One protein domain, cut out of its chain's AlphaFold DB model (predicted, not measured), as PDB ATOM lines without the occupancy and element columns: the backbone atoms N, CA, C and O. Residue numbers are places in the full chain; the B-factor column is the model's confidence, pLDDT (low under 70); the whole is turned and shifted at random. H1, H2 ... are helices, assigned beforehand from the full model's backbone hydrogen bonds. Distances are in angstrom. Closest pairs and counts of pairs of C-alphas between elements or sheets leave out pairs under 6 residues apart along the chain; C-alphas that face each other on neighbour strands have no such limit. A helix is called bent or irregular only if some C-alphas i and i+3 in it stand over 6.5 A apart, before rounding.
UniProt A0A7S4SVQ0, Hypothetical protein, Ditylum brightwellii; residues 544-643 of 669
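Overview. This is residues 544 to 643 of the 669 residues of the protein "Hypothetical protein" of Ditylum brightwellii (UniProt A0A7S4SVQ0). A long helix, H3, is bent into a wide V; H2, itself bent more gently, runs beside its first arm as a helical hairpin, and H1 lies slantwise on the open side of the V, beginning near H3a and passing beside H3b. The two arms of H3 span the long axis, and the turn between H2 and H3 sticks out at one tip with residues 598 to 603. The printed part has 100 residues with three named helices, H1, H2 and H3 in that order along the chain, and no named strand; the class is all helix. The whole is loose, with a radius of gyration of the C-alphas of 16.1 A and spans of 54 by 25 by 20 A.

Arrangement. By its hydrogen bonds H3, residues 602 to 643, was assigned as one helix, but it is bent: C-alphas 621 and 624 are 7.5 A apart, and its arms H3a, residues 602 to 621, and H3b, residues 624 to 643, stand about perpendicular at 76 degrees. H2, residues 576 to 598, was likewise assigned as one helix but is bent, with C-alphas 586 and 589 7.2 A apart; its arms H2a, residues 576 to 586, and H2b, residues 589 to 598, stand at a shallow tilt of 28 degrees. H2b and H3a form a helical hairpin: they touch, opposite ways at a shallow tilt of 8 degrees, and their closest C-alphas, those of Ala 592 and Leu 609, are 4.9 A apart. H2a touches residues 612 to 620 of H3a, opposite ways at a shallow tilt of 29 degrees, closest at the C-alphas of Ile 581 and Lys 616, 6.5 A. H2a and H3b only just touch, only at their ends, with the closest C-alphas, Tyr 577 and Ser 624, 5.8 A apart. H1, residues 545 to 564, only just touches H3a, with 3 pairs of C-alphas within 8 A, the closest being Phe 545 and Asn 615 at 5.6 A; the tilt is steep at 59 degrees. H1 and H3b are close but not clearly touching, with the closest C-alphas, Glu 553 and Ile 630, 6.2 A apart. H1 and H2b are apart. Every O i to N i+4 pair is within hydrogen-bond range in H1, H2a, H2b and H3b, and 12 of 16 are in H3a.

Along the chain. H3a measures 31.6 A from C-alpha 602 to C-alpha 621, which is at (166.372, 199.696, 183.003), and H3b 29.4 A, ending at C-alpha 643 at (148.987, 186.007, 154.868). H1 begins at C-alpha 545 at (159.240, 190.139, 186.249) and is 28.3 A long. H2a is 15.1 A long and H2b 14.4 A.

Size, cuts and confidence. The C-alphas farthest apart, those of Gly 602 and Glu 643, are 54.4 A apart. The printed part has no cut. The link from H1 to H2, 11 residues, is long; that from H2 to H3, 3 residues, is tight. The mean pLDDT of the printed part is 90.4, and residues 640 to 643 are under 70.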
ATOM      1  N   SER A 544     156.639 187.763 189.620       84.44
ATOM      2  CA  SER A 544     157.929 187.734 188.926       84.44
ATOM      3  C   SER A 544     157.931 188.640 187.690       84.44
ATOM      4  O   SER A 544     156.928 188.759 186.984       84.44
ATOM      5  N   PHE A 545     159.089 189.230 187.388       88.00
ATOM      6  CA  PHE A 545     159.240 190.139 186.249       88.00
ATOM      7  C   PHE A 545     158.834 189.495 184.915       88.00
ATOM      8  O   PHE A 545     158.212 190.144 184.086       88.00
ATOM      9  N   THR A 546     159.114 188.202 184.726       87.44
ATOM     10  CA  THR A 546     158.690 187.452 183.531       87.44
ATOM     11  C   THR A 546     157.170 187.415 183.391       87.44
ATOM     12  O   THR A 546     156.645 187.623 182.301       87.44
ATOM     13  N   THR A 547     156.454 187.190 184.496       87.62
ATOM     14  CA  THR A 547     154.984 187.193 184.508       87.62
ATOM     15  C   THR A 547     154.451 188.584 184.193       87.62
ATOM     16  O   THR A 547     153.565 188.716 183.352       87.62
ATOM     17  N   PHE A 548     155.029 189.618 184.807       93.19
ATOM     18  CA  PHE A 548     154.693 191.006 184.502       93.19
ATOM     19  C   PHE A 548     154.872 191.320 183.009       93.19
ATOM     20  O   PHE A 548     153.932 191.795 182.383       93.19
ATOM     21  N   VAL A 549     156.030 191.004 182.416       93.31
ATOM     22  CA  VAL A 549     156.310 191.261 180.990       93.31
ATOM     23  C   VAL A 549     155.326 190.518 180.083       93.31
ATOM     24  O   VAL A 549     154.804 191.111 179.146       93.31
ATOM     25  N   LYS A 550     155.014 189.253 180.386       90.19
ATOM     26  CA  LYS A 550     154.046 188.449 179.623       90.19
ATOM     27  C   LYS A 550     152.650 189.080 179.600       90.19
ATOM     28  O   LYS A 550     152.048 189.218 178.538       90.19
ATOM     29  N   TRP A 551     152.112 189.448 180.763       94.06
ATOM     30  CA  TRP A 551     150.788 190.077 180.843       94.06
ATOM     31  C   TRP A 551     150.794 191.506 180.295       94.06
ATOM     32  O   TRP A 551     149.811 191.934 179.696       94.06
ATOM     33  N   ASN A 552     151.915 192.216 180.430       95.19
ATOM     34  CA  ASN A 552     152.113 193.520 179.813       95.19
ATOM     35  C   ASN A 552     152.050 193.448 178.279       95.19
ATOM     36  O   ASN A 552     151.332 194.233 177.666       95.19
ATOM     37  N   GLU A 553     152.742 192.479 177.672       94.88
ATOM     38  CA  GLU A 553     152.707 192.227 176.228       94.88
ATOM     39  C   GLU A 553     151.291 191.865 175.755       94.88
ATOM     40  O   GLU A 553     150.828 192.371 174.735       94.88
ATOM     41  N   ARG A 554     150.561 191.044 176.516       94.69
ATOM     42  CA  ARG A 554     149.162 190.703 176.214       94.69
ATOM     43  C   ARG A 554     148.249 191.926 176.207       94.69
ATOM     44  O   ARG A 554     147.474 192.089 175.272       94.69
ATOM     45  N   LEU A 555     148.363 192.805 177.205       95.62
ATOM     46  CA  LEU A 555     147.576 194.039 177.240       95.62
ATOM     47  C   LEU A 555     147.922 194.956 176.062       95.62
ATOM     48  O   LEU A 555     147.028 195.511 175.432       95.62
ATOM     49  N   PHE A 556     149.213 195.082 175.742       95.94
ATOM     50  CA  PHE A 556     149.666 195.847 174.584       95.94
ATOM     51  C   PHE A 556     149.039 195.335 173.283       95.94
ATOM     52  O   PHE A 556     148.496 196.120 172.516       95.94
ATOM     53  N   ARG A 557     149.070 194.016 173.057       95.00
ATOM     54  CA  ARG A 557     148.507 193.375 171.857       95.00
ATOM     55  C   ARG A 557     147.006 193.591 171.727       95.00
ATOM     56  O   ARG A 557     146.528 193.844 170.629       95.00
ATOM     57  N   GLU A 558     146.273 193.508 172.833       95.50
ATOM     58  CA  GLU A 558     144.833 193.761 172.827       95.50
ATOM     59  C   GLU A 558     144.510 195.201 172.417       95.50
ATOM     60  O   GLU A 558     143.683 195.427 171.538       95.50
ATOM     61  N   LEU A 559     145.210 196.174 173.002       95.06
ATOM     62  CA  LEU A 559     145.016 197.583 172.668       95.06
ATOM     63  C   LEU A 559     145.470 197.887 171.238       95.06
ATOM     64  O   LEU A 559     144.817 198.655 170.539       95.06
ATOM     65  N   LEU A 560     146.559 197.268 170.776       94.56
ATOM     66  CA  LEU A 560     147.043 197.436 169.407       94.56
ATOM     67  C   LEU A 560     146.032 196.891 168.393       94.56
ATOM     68  O   LEU A 560     145.764 197.549 167.389       94.56
ATOM     69  N   LYS A 561     145.414 195.739 168.681       93.50
ATOM     70  CA  LYS A 561     144.309 195.202 167.880       93.50
ATOM     71  C   LYS A 561     143.153 196.204 167.800       93.50
ATOM     72  O   LYS A 561     142.730 196.543 166.701       93.50
ATOM     73  N   ALA A 562     142.712 196.747 168.935       94.62
ATOM     74  CA  ALA A 562     141.653 197.756 168.961       94.62
ATOM     75  C   ALA A 562     142.007 199.039 168.182       94.62
ATOM     76  O   ALA A 562     141.122 199.670 167.606       94.62
ATOM     77  N   TYR A 563     143.283 199.438 168.159       94.75
ATOM     78  CA  TYR A 563     143.752 200.595 167.391       94.75
ATOM     79  C   TYR A 563     143.682 200.339 165.885       94.75
ATOM     80  O   TYR A 563     143.190 201.179 165.137       94.75
ATOM     81  N   HIS A 564     144.111 199.158 165.437       92.56
ATOM     82  CA  HIS A 564     144.030 198.775 164.026       92.56
ATOM     83  C   HIS A 564     142.601 198.544 163.535       92.56
ATOM     84  O   HIS A 564     142.319 198.785 162.367       92.56
ATOM     85  N   GLU A 565     141.697 198.133 164.424       93.69
ATOM     86  CA  GLU A 565     140.254 198.089 164.166       93.69
ATOM     87  C   GLU A 565     139.592 199.483 164.219       93.69
ATOM     88  O   GLU A 565     138.371 199.584 164.128       93.69
ATOM     89  N   GLU A 566     140.379 200.555 164.383       94.50
ATOM     90  CA  GLU A 566     139.935 201.954 164.478       94.50
ATOM     91  C   GLU A 566     138.947 202.229 165.629       94.50
ATOM     92  O   GLU A 566     138.262 203.253 165.647       94.50
ATOM     93  N   ARG A 567     138.898 201.341 166.630       94.94
ATOM     94  CA  ARG A 567     138.042 201.486 167.819       94.94
ATOM     95  C   ARG A 567     138.641 202.424 168.856       94.94
ATOM     96  O   ARG A 567     137.924 203.130 169.558       94.94
ATOM     97  N   ILE A 568     139.970 202.452 168.970       93.75
ATOM     98  CA  ILE A 568     140.681 203.457 169.772       93.75
ATOM     99  C   ILE A 568     141.449 204.409 168.856       93.75
ATOM    100  O   ILE A 568     142.047 203.997 167.870       93.75
ATOM    101  N   SER A 569     141.451 205.701 169.191       91.25
ATOM    102  CA  SER A 569     142.045 206.744 168.341       91.25
ATOM    103  C   SER A 569     143.546 206.960 168.554       91.25
ATOM    104  O   SER A 569     144.147 207.782 167.864       91.25
ATOM    105  N   TRP A 570     144.131 206.338 169.576       92.44
ATOM    106  CA  TRP A 570     145.516 206.552 169.990       92.44
ATOM    107  C   TRP A 570     146.332 205.284 169.773       92.44
ATOM    108  O   TRP A 570     145.856 204.185 170.048       92.44
ATOM    109  N   ASP A 571     147.564 205.463 169.303       93.06
ATOM    110  CA  ASP A 571     148.479 204.374 168.990       93.06
ATOM    111  C   ASP A 571     149.157 203.858 170.275       93.06
ATOM    112  O   ASP A 571     149.872 204.616 170.938       93.06
ATOM    113  N   PRO A 572     148.980 202.582 170.664       92.94
ATOM    114  CA  PRO A 572     149.629 202.033 171.851       92.94
ATOM    115  C   PRO A 572     151.151 201.947 171.750       92.94
ATOM    116  O   PRO A 572     151.812 201.828 172.784       92.94
ATOM    117  N   THR A 573     151.723 202.007 170.542       92.31
ATOM    118  CA  THR A 573     153.178 202.043 170.339       92.31
ATOM    119  C   THR A 573     153.795 203.352 170.841       92.31
ATOM    120  O   THR A 573     154.958 203.367 171.267       92.31
ATOM    121  N   ASP A 574     153.002 204.425 170.907       91.00
ATOM    122  CA  ASP A 574     153.440 205.732 171.374       91.00
ATOM    123  C   ASP A 574     153.526 205.777 172.906       91.00
ATOM    124  O   ASP A 574     152.545 205.868 173.644       91.00
ATOM    125  N   GLY A 575     154.757 205.748 173.420       89.44
ATOM    126  CA  GLY A 575     155.023 206.012 174.835       89.44
ATOM    127  C   GLY A 575     154.713 204.857 175.794       89.44
ATOM    128  O   GLY A 575     154.754 205.079 177.008       89.44
ATOM    129  N   TRP A 576     154.494 203.629 175.300       95.38
ATOM    130  CA  TRP A 576     154.193 202.448 176.130       95.38
ATOM    131  C   TRP A 576     155.150 202.272 177.318       95.38
ATOM    132  O   TRP A 576     154.708 202.101 178.454       95.38
ATOM    133  N   TYR A 577     156.463 202.398 177.089       95.62
ATOM    134  CA  TYR A 577     157.487 202.307 178.135       95.62
ATOM    135  C   TYR A 577     157.235 203.271 179.308       95.62
ATOM    136  O   TYR A 577     157.213 202.843 180.467       95.62
ATOM    137  N   ASN A 578     157.025 204.558 179.005       95.31
ATOM    138  CA  ASN A 578     156.794 205.602 180.007       95.31
ATOM    139  C   ASN A 578     155.448 205.399 180.704       95.31
ATOM    140  O   ASN A 578     155.335 205.605 181.915       95.31
ATOM    141  N   ASN A 579     154.451 204.940 179.946       94.44
ATOM    142  CA  ASN A 579     153.133 204.644 180.472       94.44
ATOM    143  C   ASN A 579     153.206 203.557 181.555       94.44
ATOM    144  O   ASN A 579     152.644 203.711 182.639       94.44
ATOM    145  N   GLN A 580     153.986 202.499 181.345       95.81
ATOM    146  CA  GLN A 580     154.150 201.482 182.384       95.81
ATOM    147  C   GLN A 580     154.798 202.038 183.658       95.81
ATOM    148  O   GLN A 580     154.330 201.742 184.755       95.81
ATOM    149  N   ILE A 581     155.811 202.905 183.553       95.31
ATOM    150  CA  ILE A 581     156.421 203.539 184.736       95.31
ATOM    151  C   ILE A 581     155.391 204.354 185.523       95.31
ATOM    152  O   ILE A 581     155.259 204.175 186.737       95.31
ATOM    153  N   GLY A 582     154.630 205.216 184.847       94.94
ATOM    154  CA  GLY A 582     153.633 206.028 185.535       94.94
ATOM    155  C   GLY A 582     152.452 205.202 186.067       94.94
ATOM    156  O   GLY A 582     151.855 205.607 187.062       94.94
ATOM    157  N   PHE A 583     152.142 204.040 185.477       94.88
ATOM    158  CA  PHE A 583     151.147 203.104 186.005       94.88
ATOM    159  C   PHE A 583     151.597 202.524 187.351       94.88
ATOM    160  O   PHE A 583     150.804 202.449 188.298       94.88
ATOM    161  N   TYR A 584     152.890 202.206 187.491       97.38
ATOM    162  CA  TYR A 584     153.441 201.813 188.786       97.38
ATOM    163  C   TYR A 584     153.327 202.929 189.826       97.38
ATOM    164  O   TYR A 584     152.883 202.668 190.944       97.38
ATOM    165  N   ASP A 585     153.683 204.160 189.462       96.19
ATOM    166  CA  ASP A 585     153.673 205.294 190.391       96.19
ATOM    167  C   ASP A 585     152.270 205.718 190.822       96.19
ATOM    168  O   ASP A 585     152.016 205.942 192.006       96.19
ATOM    169  N   ALA A 586     151.342 205.810 189.871       92.50
ATOM    170  CA  ALA A 586     150.004 206.317 190.131       92.50
ATOM    171  C   ALA A 586     149.068 205.265 190.744       92.50
ATOM    172  O   ALA A 586     148.119 205.637 191.442       92.50
ATOM    173  N   TYR A 587     149.310 203.972 190.491       94.00
ATOM    174  CA  TYR A 587     148.366 202.914 190.848       94.00
ATOM    175  C   TYR A 587     148.997 201.740 191.606       94.00
ATOM    176  O   TYR A 587     148.624 201.509 192.760       94.00
ATOM    177  N   ILE A 588     149.965 201.023 191.022       96.25
ATOM    178  CA  ILE A 588     150.455 199.752 191.593       96.25
ATOM    179  C   ILE A 588     151.158 199.946 192.940       96.25
ATOM    180  O   ILE A 588     150.855 199.226 193.892       96.25
ATOM    181  N   LEU A 589     152.067 200.918 193.061       96.12
ATOM    182  CA  LEU A 589     152.781 201.177 194.314       96.12
ATOM    183  C   LEU A 589     151.834 201.654 195.432       96.12
ATOM    184  O   LEU A 589     151.867 201.064 196.518       96.12
ATOM    185  N   PRO A 590     150.924 202.630 195.202       95.19
ATOM    186  CA  PRO A 590     149.879 202.956 196.170       95.19
ATOM    187  C   PRO A 590     149.031 201.748 196.584       95.19
ATOM    188  O   PRO A 590     148.697 201.605 197.763       95.19
ATOM    189  N   LEU A 591     148.685 200.865 195.641       94.75
ATOM    190  CA  LEU A 591     147.887 199.668 195.901       94.75
ATOM    191  C   LEU A 591     148.646 198.633 196.752       94.75
ATOM    192  O   LEU A 591     148.096 198.104 197.721       94.75
ATOM    193  N   ALA A 592     149.925 198.395 196.463       93.56
ATOM    194  CA  ALA A 592     150.775 197.515 197.262       93.56
ATOM    195  C   ALA A 592     150.992 198.065 198.687       93.56
ATOM    196  O   ALA A 592     150.940 197.323 199.673       93.56
ATOM    197  N   GLU A 593     151.139 199.384 198.831       93.50
ATOM    198  CA  GLU A 593     151.240 200.035 200.139       93.50
ATOM    199  C   GLU A 593     149.924 199.932 200.931       93.50
ATOM    200  O   GLU A 593     149.948 199.761 202.152       93.50
ATOM    201  N   LYS A 594     148.757 199.954 200.267       94.06
ATOM    202  CA  LYS A 594     147.464 199.657 200.912       94.06
ATOM    203  C   LYS A 594     147.449 198.246 201.511       94.06
ATOM    204  O   LYS A 594     147.071 198.081 202.675       94.06
ATOM    205  N   ILE A 595     147.914 197.240 200.768       91.69
ATOM    206  CA  ILE A 595     148.015 195.852 201.254       91.69
ATOM    207  C   ILE A 595     148.924 195.740 202.477       91.69
ATOM    208  O   ILE A 595     148.566 195.082 203.456       91.69
ATOM    209  N   LYS A 596     150.054 196.444 202.480       89.06
ATOM    210  CA  LYS A 596     150.933 196.529 203.651       89.06
ATOM    211  C   LYS A 596     150.252 197.204 204.844       89.06
ATOM    212  O   LYS A 596     150.256 196.664 205.950       89.06
ATOM    213  N   LYS A 597     149.601 198.351 204.624       90.38
ATOM    214  CA  LYS A 597     148.938 199.149 205.673       90.38
ATOM    215  C   LYS A 597     147.747 198.452 206.326       90.38
ATOM    216  O   LYS A 597     147.493 198.693 207.504       90.38
ATOM    217  N   CYS A 598     147.010 197.601 205.607       90.75
ATOM    218  CA  CYS A 598     145.834 196.945 206.189       90.75
ATOM    219  C   CYS A 598     146.168 195.894 207.257       90.75
ATOM    220  O   CYS A 598     145.293 195.543 208.045       90.75
ATOM    221  N   GLY A 599     147.408 195.391 207.295       87.12
ATOM    222  CA  GLY A 599     147.904 194.491 208.342       87.12
ATOM    223  C   GLY A 599     147.340 193.064 208.325       87.12
ATOM    224  O   GLY A 599     147.816 192.224 209.086       87.12
ATOM    225  N   VAL A 600     146.388 192.745 207.441       90.12
ATOM    226  CA  VAL A 600     145.677 191.448 207.442       90.12
ATOM    227  C   VAL A 600     146.554 190.248 207.072       90.12
ATOM    228  O   VAL A 600     146.158 189.112 207.312       90.12
ATOM    229  N   PHE A 601     147.741 190.487 206.508       86.31
ATOM    230  CA  PHE A 601     148.730 189.464 206.141       86.31
ATOM    231  C   PHE A 601     149.927 189.409 207.107       86.31
ATOM    232  O   PHE A 601     150.876 188.654 206.885       86.31
ATOM    233  N   GLY A 602     149.938 190.246 208.152       83.81
ATOM    234  CA  GLY A 602     151.090 190.401 209.041       83.81
ATOM    235  C   GLY A 602     152.384 190.697 208.274       83.81
ATOM    236  O   GLY A 602     152.402 191.500 207.337       83.81
ATOM    237  N   GLY A 603     153.466 190.005 208.645       75.38
ATOM    238  CA  GLY A 603     154.786 190.157 208.023       75.38
ATOM    239  C   GLY A 603     154.873 189.717 206.556       75.38
ATOM    240  O   GLY A 603     155.843 190.067 205.897       75.38
ATOM    241  N   LYS A 604     153.871 189.000 206.024       78.94
ATOM    242  CA  LYS A 604     153.848 188.521 204.627       78.94
ATOM    243  C   LYS A 604     153.511 189.642 203.627       78.94
ATOM    244  O   LYS A 604     153.790 189.516 202.441       78.94
ATOM    245  N   SER A 605     152.918 190.748 204.093       79.19
ATOM    246  CA  SER A 605     152.451 191.852 203.233       79.19
ATOM    247  C   SER A 605     153.563 192.657 202.553       79.19
ATOM    248  O   SER A 605     153.325 193.263 201.510       79.19
ATOM    249  N   SER A 606     154.773 192.679 203.118       80.50
ATOM    250  CA  SER A 606     155.911 193.437 202.576       80.50
ATOM    251  C   SER A 606     156.350 192.944 201.198       80.50
ATOM    252  O   SER A 606     156.919 193.716 200.430       80.50
ATOM    253  N   VAL A 607     156.057 191.684 200.873       81.81
ATOM    254  CA  VAL A 607     156.506 191.052 199.633       81.81
ATOM    255  C   VAL A 607     155.828 191.635 198.395       81.81
ATOM    256  O   VAL A 607     156.497 191.842 197.389       81.81
ATOM    257  N   PHE A 608     154.545 191.998 198.475       86.44
ATOM    258  CA  PHE A 608     153.836 192.635 197.355       86.44
ATOM    259  C   PHE A 608     154.470 193.974 196.969       86.44
ATOM    260  O   PHE A 608     154.721 194.236 195.796       86.44
ATOM    261  N   LEU A 609     154.774 194.804 197.973       88.81
ATOM    262  CA  LEU A 609     155.436 196.088 197.761       88.81
ATOM    263  C   LEU A 609     156.847 195.898 197.204       88.81
ATOM    264  O   LEU A 609     157.233 196.607 196.282       88.81
ATOM    265  N   TYR A 610     157.590 194.922 197.730       87.50
ATOM    266  CA  TYR A 610     158.919 194.595 197.230       87.50
ATOM    267  C   TYR A 610     158.895 194.230 195.739       87.50
ATOM    268  O   TYR A 610     159.622 194.842 194.963       87.50
ATOM    269  N   PHE A 611     158.033 193.294 195.320       88.19
ATOM    270  CA  PHE A 611     157.940 192.899 193.911       88.19
ATOM    271  C   PHE A 611     157.466 194.037 193.011       88.19
ATOM    272  O   PHE A 611     158.014 194.210 191.928       88.19
ATOM    273  N   ALA A 612     156.503 194.847 193.456       93.06
ATOM    274  CA  ALA A 612     156.068 196.014 192.695       93.06
ATOM    275  C   ALA A 612     157.220 197.009 192.464       93.06
ATOM    276  O   ALA A 612     157.420 197.486 191.345       93.06
ATOM    277  N   MET A 613     158.006 197.302 193.506       93.44
ATOM    278  CA  MET A 613     159.176 198.180 193.401       93.44
ATOM    279  C   MET A 613     160.261 197.573 192.508       93.44
ATOM    280  O   MET A 613     160.825 198.277 191.674       93.44
ATOM    281  N   GLU A 614     160.534 196.276 192.648       90.88
ATOM    282  CA  GLU A 614     161.553 195.585 191.860       90.88
ATOM    283  C   GLU A 614     161.164 195.484 190.380       90.88
ATOM    284  O   GLU A 614     161.992 195.760 189.514       90.88
ATOM    285  N   ASN A 615     159.901 195.180 190.069       94.50
ATOM    286  CA  ASN A 615     159.413 195.166 188.692       94.50
ATOM    287  C   ASN A 615     159.499 196.553 188.056       94.50
ATOM    288  O   ASN A 615     159.981 196.664 186.930       94.50
ATOM    289  N   LYS A 616     159.125 197.617 188.784       97.00
ATOM    290  CA  LYS A 616     159.316 198.997 188.317       97.00
ATOM    291  C   LYS A 616     160.796 199.299 188.066       97.00
ATOM    292  O   LYS A 616     161.139 199.838 187.017       97.00
ATOM    293  N   ARG A 617     161.678 198.945 189.007       96.38
ATOM    294  CA  ARG A 617     163.128 199.176 188.907       96.38
ATOM    295  C   ARG A 617     163.720 198.471 187.687       96.38
ATOM    296  O   ARG A 617     164.482 199.081 186.943       96.38
ATOM    297  N   ARG A 618     163.358 197.206 187.463       95.44
ATOM    298  CA  ARG A 618     163.792 196.442 186.289       95.44
ATOM    299  C   ARG A 618     163.213 196.996 184.999       95.44
ATOM    300  O   ARG A 618     163.961 197.174 184.044       95.44
ATOM    301  N   TRP A 619     161.928 197.346 184.979       97.06
ATOM    302  CA  TRP A 619     161.312 197.977 183.814       97.06
ATOM    303  C   TRP A 619     161.978 199.312 183.477       97.06
ATOM    304  O   TRP A 619     162.218 199.574 182.311       97.06
ATOM    305  N   ALA A 620     162.380 200.122 184.460       96.31
ATOM    306  CA  ALA A 620     163.095 201.374 184.200       96.31
ATOM    307  C   ALA A 620     164.414 201.163 183.431       96.31
ATOM    308  O   ALA A 620     164.776 202.006 182.614       96.31
ATOM    309  N   VAL A 621     165.095 200.034 183.652       95.31
ATOM    310  CA  VAL A 621     166.372 199.696 183.003       95.31
ATOM    311  C   VAL A 621     166.172 198.939 181.685       95.31
ATOM    312  O   VAL A 621     166.797 199.264 180.682       95.31
ATOM    313  N   GLU A 622     165.319 197.913 181.687       95.69
ATOM    314  CA  GLU A 622     165.168 196.943 180.591       95.69
ATOM    315  C   GLU A 622     163.963 197.259 179.680       95.69
ATOM    316  O   GLU A 622     163.908 196.825 178.529       95.69
ATOM    317  N   GLY A 623     162.991 198.028 180.174       94.25
ATOM    318  CA  GLY A 623     161.660 198.179 179.585       94.25
ATOM    319  C   GLY A 623     161.636 198.837 178.210       94.25
ATOM    320  O   GLY A 623     160.759 198.511 177.418       94.25
ATOM    321  N   SER A 624     162.590 199.721 177.891       95.06
ATOM    322  CA  SER A 624     162.669 200.340 176.557       95.06
ATOM    323  C   SER A 624     162.949 199.287 175.484       95.06
ATOM    324  O   SER A 624     162.233 199.213 174.492       95.06
ATOM    325  N   LEU A 625     163.940 198.419 175.721       95.88
ATOM    326  CA  LEU A 625     164.290 197.333 174.801       95.88
ATOM    327  C   LEU A 625     163.183 196.277 174.731       95.88
ATOM    328  O   LEU A 625     162.870 195.782 173.653       95.88
ATOM    329  N   ILE A 626     162.570 195.952 175.874       96.12
ATOM    330  CA  ILE A 626     161.432 195.024 175.925       96.12
ATOM    331  C   ILE A 626     160.250 195.580 175.122       96.12
ATOM    332  O   ILE A 626     159.636 194.840 174.364       96.12
ATOM    333  N   THR A 627     159.961 196.878 175.238       95.31
ATOM    334  CA  THR A 627     158.884 197.534 174.479       95.31
ATOM    335  C   THR A 627     159.146 197.454 172.976       95.31
ATOM    336  O   THR A 627     158.257 197.065 172.228       95.31
ATOM    337  N   GLU A 628     160.368 197.752 172.524       94.25
ATOM    338  CA  GLU A 628     160.735 197.615 171.107       94.25
ATOM    339  C   GLU A 628     160.541 196.186 170.587       94.25
ATOM    340  O   GLU A 628     160.112 195.983 169.453       94.25
ATOM    341  N   GLU A 629     160.874 195.190 171.403       94.38
ATOM    342  CA  GLU A 629     160.719 193.782 171.056       94.38
ATOM    343  C   GLU A 629     159.244 193.359 171.001       94.38
ATOM    344  O   GLU A 629     158.838 192.689 170.051       94.38
ATOM    345  N   ILE A 630     158.426 193.802 171.962       93.50
ATOM    346  CA  ILE A 630     156.971 193.592 171.965       93.50
ATOM    347  C   ILE A 630     156.345 194.171 170.689       93.50
ATOM    348  O   ILE A 630     155.594 193.475 170.007       93.50
ATOM    349  N   VAL A 631     156.696 195.411 170.328       92.50
ATOM    350  CA  VAL A 631     156.198 196.082 169.114       92.50
ATOM    351  C   VAL A 631     156.575 195.288 167.859       92.50
ATOM    352  O   VAL A 631     155.729 195.061 166.997       92.50
ATOM    353  N   LYS A 632     157.827 194.818 167.760       91.31
ATOM    354  CA  LYS A 632     158.289 194.010 166.617       91.31
ATOM    355  C   LYS A 632     157.523 192.697 166.487       91.31
ATOM    356  O   LYS A 632     157.134 192.337 165.380       91.31
ATOM    357  N   ARG A 633     157.314 191.975 167.592       89.19
ATOM    358  CA  ARG A 633     156.561 190.712 167.569       89.19
ATOM    359  C   ARG A 633     155.107 190.934 167.195       89.19
ATOM    360  O   ARG A 633     154.612 190.235 166.322       89.19
ATOM    361  N   ALA A 634     154.461 191.932 167.790       86.56
ATOM    362  CA  ALA A 634     153.078 192.255 167.474       86.56
ATOM    363  C   ALA A 634     152.904 192.610 165.986       86.56
ATOM    364  O   ALA A 634     151.979 192.117 165.351       86.56
ATOM    365  N   ALA A 635     153.836 193.372 165.402       83.69
ATOM    366  CA  ALA A 635     153.828 193.671 163.970       83.69
ATOM    367  C   ALA A 635     153.998 192.414 163.093       83.69
ATOM    368  O   ALA A 635     153.328 192.288 162.071       83.69
ATOM    369  N   ASN A 636     154.870 191.479 163.487       84.06
ATOM    370  CA  ASN A 636     155.053 190.221 162.759       84.06
ATOM    371  C   ASN A 636     153.802 189.336 162.814       84.06
ATOM    372  O   ASN A 636     153.422 188.770 161.794       84.06
ATOM    373  N   ASP A 637     153.164 189.236 163.980       80.56
ATOM    374  CA  ASP A 637     151.981 188.392 164.160       80.56
ATOM    375  C   ASP A 637     150.809 188.898 163.310       80.56
ATOM    376  O   ASP A 637     150.140 188.106 162.655       80.56
ATOM    377  N   MET A 638     150.638 190.221 163.212       73.12
ATOM    378  CA  MET A 638     149.648 190.809 162.308       73.12
ATOM    379  C   MET A 638     149.947 190.499 160.838       73.12
ATOM    380  O   MET A 638     149.042 190.133 160.096       73.12
ATOM    381  N   MET A 639     151.208 190.610 160.399       71.81
ATOM    382  CA  MET A 639     151.589 190.289 159.014       71.81
ATOM    383  C   MET A 639     151.305 188.824 158.651       71.81
ATOM    384  O   MET A 639     150.885 188.554 157.530       71.81
ATOM    385  N   MET A 640     151.501 187.898 159.593       68.25
ATOM    386  CA  MET A 640     151.184 186.478 159.407       68.25
ATOM    387  C   MET A 640     149.672 186.234 159.282       68.25
ATOM    388  O   MET A 640     149.253 185.457 158.428       68.25
ATOM    389  N   GLU A 641     148.852 186.927 160.077       64.50
ATOM    390  CA  GLU A 641     147.384 186.820 160.032       64.50
ATOM    391  C   GLU A 641     146.829 187.282 158.667       64.50
ATOM    392  O   GLU A 641     145.997 186.605 158.063       64.50
ATOM    393  N   TYR A 642     147.392 188.357 158.092       59.69
ATOM    394  CA  TYR A 642     147.070 188.794 156.725       59.69
ATOM    395  C   TYR A 642     147.454 187.767 155.646       59.69
ATOM    396  O   TYR A 642     146.750 187.633 154.639       59.69
ATOM    397  N   GLU A 643     148.567 187.046 155.814       59.53
ATOM    398  CA  GLU A 643     148.987 186.007 154.868       59.53
ATOM    399  C   GLU A 643     148.054 184.782 154.922       59.53
ATOM    400  O   GLU A 643     147.678 184.259 153.868       59.53
TER     401      GLU A 643